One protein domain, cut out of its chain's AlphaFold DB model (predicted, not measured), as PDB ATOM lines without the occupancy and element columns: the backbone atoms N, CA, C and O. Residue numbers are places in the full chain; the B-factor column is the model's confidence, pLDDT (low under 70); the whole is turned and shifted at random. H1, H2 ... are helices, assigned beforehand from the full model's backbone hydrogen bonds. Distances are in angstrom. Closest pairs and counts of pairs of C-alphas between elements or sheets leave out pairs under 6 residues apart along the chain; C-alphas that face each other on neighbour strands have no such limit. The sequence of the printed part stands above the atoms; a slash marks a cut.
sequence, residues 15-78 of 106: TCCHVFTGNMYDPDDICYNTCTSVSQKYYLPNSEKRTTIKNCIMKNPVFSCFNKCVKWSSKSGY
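This is residues 15 to 78 of the 106 residues of an uncharacterized protein of Strongyloides venezuelensis (UniProt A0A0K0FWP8). Four helices run to and fro in a small bundle: H4, the longest, lies beside short H1, then come H2 and H3, with a gap between H3 and H4 away from their link. The 64 printed residues, all helix by class, have four named helices, H1 to H4 in chain order. The whole is compact, radius of gyration of the C-alphas 11.3 A, spans 30 by 24 by 17 A.

Start at H4, residues 61 to 76: it touches H1, residues 15 to 20, closest at C-alphas Cys 69 and Cys 16, 5.6 A, opposite ways at a shallow tilt of 11 degrees. H1 forms a hairpin with H2, residues 30 to 40; their closest C-alphas, Phe 20 and Tyr 32, are 5.0 A apart. H2 forms the next with H3, residues 46 to 56, closest at C-alphas Cys 31 and Cys 56, 5.3 A. H3 and H4 are close but not clearly touching, closest at C-alphas Lys 54 and Phe 63, 6.9 A. Every O i to N i+4 pair is within hydrogen-bond range in H2 and H3, 10 of 12 in H4, and 0 of 2 in H1, where 3 of 3 O i to N i+3 pairs are.

Find C-alpha 15 at (-77.888, 67.599, 39.354), where H1 begins; H4 runs 23.1 A to C-alpha 76 at (-86.172, 72.649, 48.260). H2 and H3 each measure 15.8 A.

The printed part has no cut and no long link; pLDDT is under 70 at residues 59, 60 and 78.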
ATOM      1  N   THR A  15     -78.612  66.317  39.341       91.75
ATOM      2  CA  THR A  15     -77.888  67.599  39.354       91.75
ATOM      3  C   THR A  15     -76.844  67.639  40.472       91.75
ATOM      4  O   THR A  15     -75.771  68.212  40.292       91.75
ATOM      5  N   CYS A  16     -77.067  66.914  41.577       92.62
ATOM      6  CA  CYS A  16     -76.090  66.785  42.655       92.62
ATOM      7  C   CYS A  16     -74.794  66.090  42.230       92.62
ATOM      8  O   CYS A  16     -73.778  66.254  42.902       92.62
ATOM      9  N   CYS A  17     -74.786  65.364  41.107       93.56
ATOM     10  CA  CYS A  17     -73.573  64.766  40.560       93.56
ATOM     11  C   CYS A  17     -72.569  65.810  40.049       93.56
ATOM     12  O   CYS A  17     -71.383  65.500  39.985       93.56
ATOM     13  N   HIS A  18     -72.994  67.047  39.748       92.69
ATOM     14  CA  HIS A  18     -72.092  68.129  39.315       92.69
ATOM     15  C   HIS A  18     -71.003  68.450  40.344       92.69
ATOM     16  O   HIS A  18     -69.948  68.968  40.001       92.69
ATOM     17  N   VAL A  19     -71.201  68.076  41.608       91.81
ATOM     18  CA  VAL A  19     -70.149  68.166  42.620       91.81
ATOM     19  C   VAL A  19     -68.878  67.404  42.238       91.81
ATOM     20  O   VAL A  19     -67.811  67.768  42.711       91.81
ATOM     21  N   PHE A  20     -68.953  66.378  41.393       91.62
ATOM     22  CA  PHE A  20     -67.791  65.574  41.024       91.62
ATOM     23  C   PHE A  20     -66.977  66.153  39.865       91.62
ATOM     24  O   PHE A  20     -65.844  65.725  39.688       91.62
ATOM     25  N   THR A  21     -67.500  67.143  39.136       90.38
ATOM     26  CA  THR A  21     -66.777  67.751  38.011       90.38
ATOM     27  C   THR A  21     -65.613  68.615  38.492       90.38
ATOM     28  O   THR A  21     -65.647  69.183  39.597       90.38
ATOM     29  N   GLY A  22     -64.572  68.724  37.662       85.94
ATOM     30  CA  GLY A  22     -63.398  69.554  37.955       85.94
ATOM     31  C   GLY A  22     -62.593  69.062  39.161       85.94
ATOM     32  O   GLY A  22     -61.909  69.843  39.822       85.94
ATOM     33  N   ASN A  23     -62.711  67.776  39.496       87.88
ATOM     34  CA  ASN A  23     -61.949  67.155  40.565       87.88
ATOM     35  C   ASN A  23     -60.560  66.756  40.052       87.88
ATOM     36  O   ASN A  23     -60.425  65.834  39.257       87.88
ATOM     37  N   MET A  24     -59.495  67.380  40.561       88.06
ATOM     38  CA  MET A  24     -58.122  67.070  40.134       88.06
ATOM     39  C   MET A  24     -57.689  65.634  40.471       88.06
ATOM     40  O   MET A  24     -56.667  65.164  39.962       88.06
ATOM     41  N   TYR A  25     -58.415  64.945  41.358       86.62
ATOM     42  CA  TYR A  25     -58.216  63.530  41.683       86.62
ATOM     43  C   TYR A  25     -58.969  62.570  40.750       86.62
ATOM     44  O   TYR A  25     -58.733  61.370  40.834       86.62
ATOM     45  N   ASP A  26     -59.842  63.086  39.887       88.50
ATOM     46  CA  ASP A  26     -60.649  62.340  38.917       88.50
ATOM     47  C   ASP A  26     -60.727  63.133  37.593       88.50
ATOM     48  O   ASP A  26     -61.774  63.686  37.260       88.50
ATOM     49  N   PRO A  27     -59.598  63.272  36.869       85.62
ATOM     50  CA  PRO A  27     -59.509  64.135  35.686       85.62
ATOM     51  C   PRO A  27     -60.369  63.661  34.507       85.62
ATOM     52  O   PRO A  27     -60.676  64.462  33.632       85.62
ATOM     53  N   ASP A  28     -60.757  62.385  34.493       90.00
ATOM     54  CA  ASP A  28     -61.598  61.778  33.456       90.00
ATOM     55  C   ASP A  28     -63.099  61.822  33.819       90.00
ATOM     56  O   ASP A  28     -63.925  61.190  33.154       90.00
ATOM     57  N   ASP A  29     -63.463  62.533  34.897       89.94
ATOM     58  CA  ASP A  29     -64.838  62.690  35.387       89.94
ATOM     59  C   ASP A  29     -65.565  61.336  35.593       89.94
ATOM     60  O   ASP A  29     -66.787  61.209  35.425       89.94
ATOM     61  N   ILE A  30     -64.826  60.288  35.984       92.25
ATOM     62  CA  ILE A  30     -65.350  58.926  36.179       92.25
ATOM     63  C   ILE A  30     -66.456  58.938  37.234       92.25
ATOM     64  O   ILE A  30     -67.492  58.287  37.062       92.25
ATOM     65  N   CYS A  31     -66.282  59.697  38.315       92.25
ATOM     66  CA  CYS A  31     -67.277  59.824  39.367       92.25
ATOM     67  C   CYS A  31     -68.524  60.570  38.928       92.25
ATOM     68  O   CYS A  31     -69.630  60.176  39.306       92.25
ATOM     69  N   TYR A  32     -68.366  61.626  38.135       94.31
ATOM     70  CA  TYR A  32     -69.503  62.341  37.572       94.31
ATOM     71  C   TYR A  32     -70.341  61.398  36.700       94.31
ATOM     72  O   TYR A  32     -71.541  61.241  36.939       94.31
ATOM     73  N   ASN A  33     -69.693  60.683  35.776       94.88
ATOM     74  CA  ASN A  33     -70.334  59.726  34.873       94.88
ATOM     75  C   ASN A  33     -70.980  58.550  35.625       94.88
ATOM     76  O   ASN A  33     -72.109  58.146  35.338       94.88
ATOM     77  N   THR A  34     -70.298  58.027  36.645       94.62
ATOM     78  CA  THR A  34     -70.831  56.967  37.512       94.62
ATOM     79  C   THR A  34     -72.070  57.446  38.268       94.62
ATOM     80  O   THR A  34     -73.079  56.738  38.327       94.62
ATOM     81  N   CYS A  35     -72.019  58.657  38.827       94.62
ATOM     82  CA  CYS A  35     -73.117  59.234  39.591       94.62
ATOM     83  C   CYS A  35     -74.352  59.483  38.728       94.62
ATOM     84  O   CYS A  35     -75.457  59.092  39.121       94.62
ATOM     85  N   THR A  36     -74.188  60.088  37.550       94.94
ATOM     86  CA  THR A  36     -75.308  60.361  36.640       94.94
ATOM     87  C   THR A  36     -75.941  59.060  36.153       94.94
ATOM     88  O   THR A  36     -77.159  58.901  36.256       94.94
ATOM     89  N   SER A  37     -75.123  58.080  35.750       94.69
ATOM     90  CA  SER A  37     -75.592  56.762  35.307       94.69
ATOM     91  C   SER A  37     -76.370  56.020  36.395       94.69
ATOM     92  O   SER A  37     -77.465  55.512  36.148       94.69
ATOM     93  N   VAL A  38     -75.845  55.955  37.624       93.25
ATOM     94  CA  VAL A  38     -76.499  55.192  38.696       93.25
ATOM     95  C   VAL A  38     -77.752  55.893  39.226       93.25
ATOM     96  O   VAL A  38     -78.713  55.223  39.605       93.25
ATOM     97  N   SER A  39     -77.793  57.229  39.198       90.88
ATOM     98  CA  SER A  39     -78.961  58.007  39.634       90.88
ATOM     99  C   SER A  39     -80.191  57.723  38.764       90.88
ATOM    100  O   SER A  39     -81.289  57.558  39.303       90.88
ATOM    101  N   GLN A  40     -79.989  57.541  37.453       88.44
ATOM    102  CA  GLN A  40     -81.034  57.227  36.466       88.44
ATOM    103  C   GLN A  40     -81.602  55.800  36.575       88.44
ATOM    104  O   GLN A  40     -82.685  55.522  36.059       88.44
ATOM    105  N   LYS A  41     -80.920  54.876  37.265       89.88
ATOM    106  CA  LYS A  41     -81.377  53.485  37.423       89.88
ATOM    107  C   LYS A  41     -82.528  53.405  38.427       89.88
ATOM    108  O   LYS A  41     -82.307  53.285  39.630       89.88
ATOM    109  N   TYR A  42     -83.768  53.483  37.950       83.75
ATOM    110  CA  TYR A  42     -84.978  53.473  38.790       83.75
ATOM    111  C   TYR A  42     -85.143  52.195  39.629       83.75
ATOM    112  O   TYR A  42     -85.744  52.234  40.694       83.75
ATOM    113  N   TYR A  43     -84.594  51.074  39.159       85.00
ATOM    114  CA  TYR A  43     -84.677  49.773  39.821       85.00
ATOM    115  C   TYR A  43     -83.653  49.591  40.953       85.00
ATOM    116  O   TYR A  43     -83.766  48.639  41.719       85.00
ATOM    117  N   LEU A  44     -82.645  50.469  41.052       86.94
ATOM    118  CA  LEU A  44     -81.635  50.390  42.106       86.94
ATOM    119  C   LEU A  44     -82.090  51.144  43.366       86.94
ATOM    120  O   LEU A  44     -82.466  52.317  43.259       86.94
ATOM    121  N   PRO A  45     -81.980  50.535  44.560       88.25
ATOM    122  CA  PRO A  45     -82.177  51.230  45.830       88.25
ATOM    123  C   PRO A  45     -81.217  52.413  45.995       88.25
ATOM    124  O   PRO A  45     -80.066  52.365  45.548       88.25
ATOM    125  N   ASN A  46     -81.641  53.473  46.690       86.81
ATOM    126  CA  ASN A  46     -80.775  54.636  46.906       86.81
ATOM    127  C   ASN A  46     -79.529  54.293  47.732       86.81
ATOM    128  O   ASN A  46     -78.471  54.891  47.520       86.81
ATOM    129  N   SER A  47     -79.629  53.343  48.660       88.62
ATOM    130  CA  SER A  47     -78.482  52.802  49.401       88.62
ATOM    131  C   SER A  47     -77.403  52.219  48.476       88.62
ATOM    132  O   SER A  47     -76.217  52.523  48.643       88.62
ATOM    133  N   GLU A  48     -77.802  51.454  47.459       91.19
ATOM    134  CA  GLU A  48     -76.894  50.895  46.456       91.19
ATOM    135  C   GLU A  48     -76.310  51.993  45.569       91.19
ATOM    136  O   GLU A  48     -75.090  52.071  45.432       91.19
ATOM    137  N   LYS A  49     -77.142  52.922  45.078       91.19
ATOM    138  CA  LYS A  49     -76.678  54.086  44.301       91.19
ATOM    139  C   LYS A  49     -75.589  54.861  45.040       91.19
ATOM    140  O   LYS A  49     -74.531  55.144  44.484       91.19
ATOM    141  N   ARG A  50     -75.826  55.172  46.319       90.62
ATOM    142  CA  ARG A  50     -74.870  55.879  47.186       90.62
ATOM    143  C   ARG A  50     -73.584  55.093  47.387       90.62
ATOM    144  O   ARG A  50     -72.524  55.707  47.431       90.62
ATOM    145  N   THR A  51     -73.671  53.772  47.505       91.00
ATOM    146  CA  THR A  51     -72.496  52.902  47.639       91.00
ATOM    147  C   THR A  51     -71.664  52.919  46.358       91.00
ATOM    148  O   THR A  51     -70.461  53.148  46.423       91.00
ATOM    149  N   THR A  52     -72.298  52.786  45.189       92.19
ATOM    150  CA  THR A  52     -71.621  52.892  43.888       92.19
ATOM    151  C   THR A  52     -70.948  54.253  43.706       92.19
ATOM    152  O   THR A  52     -69.779  54.302  43.335       92.19
ATOM    153  N   ILE A  53     -71.644  55.349  44.029       91.38
ATOM    154  CA  ILE A  53     -71.075  56.706  43.976       91.38
ATOM    155  C   ILE A  53     -69.904  56.832  44.947       91.38
ATOM    156  O   ILE A  53     -68.864  57.359  44.588       91.38
ATOM    157  N   LYS A  54     -70.027  56.334  46.179       89.62
ATOM    158  CA  LYS A  54     -68.941  56.418  47.158       89.62
ATOM    159  C   LYS A  54     -67.687  55.670  46.692       89.62
ATOM    160  O   LYS A  54     -66.585  56.131  46.963       89.62
ATOM    161  N   ASN A  55     -67.851  54.557  45.981       89.69
ATOM    162  CA  ASN A  55     -66.740  53.722  45.524       89.69
ATOM    163  C   ASN A  55     -65.921  54.340  44.384       89.69
ATOM    164  O   ASN A  55     -64.759  53.978  44.237       89.69
ATOM    165  N   CYS A  56     -66.481  55.261  43.594       86.81
ATOM    166  CA  CYS A  56     -65.689  55.952  42.572       86.81
ATOM    167  C   CYS A  56     -64.734  56.994  43.195       86.81
ATOM    168  O   CYS A  56     -63.758  57.407  42.574       86.81
ATOM    169  N   ILE A  57     -65.019  57.448  44.419       83.31
ATOM    170  CA  ILE A  57     -64.382  58.624  45.007       83.31
ATOM    171  C   ILE A  57     -63.037  58.245  45.626       83.31
ATOM    172  O   ILE A  57     -62.977  57.585  46.661       83.31
ATOM    173  N   MET A  58     -61.948  58.756  45.047       70.12
ATOM    174  CA  MET A  58     -60.595  58.532  45.573       70.12
ATOM    175  C   MET A  58     -60.299  59.310  46.872       70.12
ATOM    176  O   MET A  58     -59.424  58.912  47.640       70.12
ATOM    177  N   LYS A  59     -61.020  60.410  47.153       66.12
ATOM    178  CA  LYS A  59     -60.892  61.201  48.392       66.12
ATOM    179  C   LYS A  59     -62.247  61.617  48.963       66.12
ATOM    180  O   LYS A  59     -63.068  62.232  48.295       66.12
ATOM    181  N   ASN A  60     -62.428  61.362  50.255       64.12
ATOM    182  CA  ASN A  60     -63.690  61.467  50.995       64.12
ATOM    183  C   ASN A  60     -64.424  62.845  51.013       64.12
ATOM    184  O   ASN A  60     -65.641  62.829  51.209       64.12
ATOM    185  N   PRO A  61     -63.808  64.036  50.825       70.94
ATOM    186  CA  PRO A  61     -64.518  65.275  51.157       70.94
ATOM    187  C   PRO A  61     -65.582  65.708  50.124       70.94
ATOM    188  O   PRO A  61     -66.642  66.206  50.511       70.94
ATOM    189  N   VAL A  62     -65.417  65.369  48.839       84.69
ATOM    190  CA  VAL A  62     -66.398  65.691  47.776       84.69
ATOM    191  C   VAL A  62     -67.747  64.978  47.997       84.69
ATOM    192  O   VAL A  62     -68.817  65.523  47.708       84.69
ATOM    193  N   PHE A  63     -67.735  63.787  48.614       88.62
ATOM    194  CA  PHE A  63     -68.956  63.036  48.937       88.62
ATOM    195  C   PHE A  63     -69.822  63.722  50.004       88.62
ATOM    196  O   PHE A  63     -71.045  63.565  50.027       88.62
ATOM    197  N   SER A  64     -69.210  64.495  50.905       89.31
ATOM    198  CA  SER A  64     -69.950  65.259  51.913       89.31
ATOM    199  C   SER A  64     -70.829  66.319  51.248       89.31
ATOM    200  O   SER A  64     -72.025  66.410  51.533       89.31
ATOM    201  N   CYS A  65     -70.266  67.054  50.284       91.50
ATOM    202  CA  CYS A  65     -71.002  68.042  49.503       91.50
ATOM    203  C   CYS A  65     -72.129  67.407  48.668       91.50
ATOM    204  O   CYS A  65     -73.255  67.907  48.685       91.50
ATOM    205  N   PHE A  66     -71.881  66.251  48.039       92.69
ATOM    206  CA  PHE A  66     -72.934  65.471  47.377       92.69
ATOM    207  C   PHE A  66     -74.129  65.217  48.311       92.69
ATOM    208  O   PHE A  66     -75.280  65.494  47.972       92.69
ATOM    209  N   ASN A  67     -73.864  64.748  49.536       90.94
ATOM    210  CA  ASN A  67     -74.914  64.477  50.517       90.94
ATOM    211  C   ASN A  67     -75.667  65.739  50.956       90.94
ATOM    212  O   ASN A  67     -76.880  65.662  51.179       90.94
ATOM    213  N   LYS A  68     -74.980  66.885  51.065       91.38
ATOM    214  CA  LYS A  68     -75.621  68.181  51.333       91.38
ATOM    215  C   LYS A  68     -76.597  68.547  50.218       91.38
ATOM    216  O   LYS A  68     -77.757  68.813  50.526       91.38
ATOM    217  N   CYS A  69     -76.159  68.473  48.961       92.31
ATOM    218  CA  CYS A  69     -77.012  68.745  47.807       92.31
ATOM    219  C   CYS A  69     -78.237  67.828  47.792       92.31
ATOM    220  O   CYS A  69     -79.364  68.313  47.741       92.31
ATOM    221  N   VAL A  70     -78.053  66.510  47.954       90.44
ATOM    222  CA  VAL A  70     -79.184  65.571  47.940       90.44
ATOM    223  C   VAL A  70     -80.164  65.879  49.068       90.44
ATOM    224  O   VAL A  70     -81.370  65.899  48.844       90.44
ATOM    225  N   LYS A  71     -79.680  66.167  50.284       89.44
ATOM    226  CA  LYS A  71     -80.544  66.550  51.411       89.44
ATOM    227  C   LYS A  71     -81.315  67.837  51.116       89.44
ATOM    228  O   LYS A  71     -82.492  67.917  51.475       89.44
ATOM    229  N   TRP A  72     -80.661  68.810  50.492       89.81
ATOM    230  CA  TRP A  72     -81.242  70.094  50.129       89.81
ATOM    231  C   TRP A  72     -82.293  69.958  49.023       89.81
ATOM    232  O   TRP A  72     -83.427  70.366  49.243       89.81
ATOM    233  N   SER A  73     -81.984  69.281  47.915       87.81
ATOM    234  CA  SER A  73     -82.920  69.028  46.805       87.81
ATOM    235  C   SER A  73     -84.184  68.322  47.307       87.81
ATOM    236  O   SER A  73     -85.316  68.713  47.027       87.81
ATOM    237  N   SER A  74     -83.998  67.386  48.242       83.56
ATOM    238  CA  SER A  74     -85.085  66.664  48.899       83.56
ATOM    239  C   SER A  74     -86.063  67.542  49.709       83.56
ATOM    240  O   SER A  74     -87.122  67.039  50.100       83.56
ATOM    241  N   LYS A  75     -85.688  68.789  50.024       85.06
ATOM    242  CA  LYS A  75     -86.471  69.780  50.783       85.06
ATOM    243  C   LYS A  75     -86.906  70.973  49.930       85.06
ATOM    244  O   LYS A  75     -87.976  71.513  50.170       85.06
ATOM    245  N   SER A  76     -86.062  71.382  48.987       80.38
ATOM    246  CA  SER A  76     -86.172  72.649  48.260       80.38
ATOM    247  C   SER A  76     -86.775  72.504  46.860       80.38
ATOM    248  O   SER A  76     -86.983  73.515  46.193       80.38
ATOM    249  N   GLY A  77     -87.066  71.280  46.404       71.31
ATOM    250  CA  GLY A  77     -87.652  71.040  45.085       71.31
ATOM    251  C   GLY A  77     -86.688  71.425  43.962       71.31
ATOM    252  O   GLY A  77     -85.573  70.922  43.920       71.31
ATOM    253  N   TYR A  78     -87.124  72.323  43.072       63.72
ATOM    254  CA  TYR A  78     -86.403  72.728  41.853       63.72
ATOM    255  C   TYR A  78     -85.458  73.922  42.016       63.72
ATOM    256  O   TYR A  78     -84.894  74.386  41.026       63.72
TER     257      TYR A  78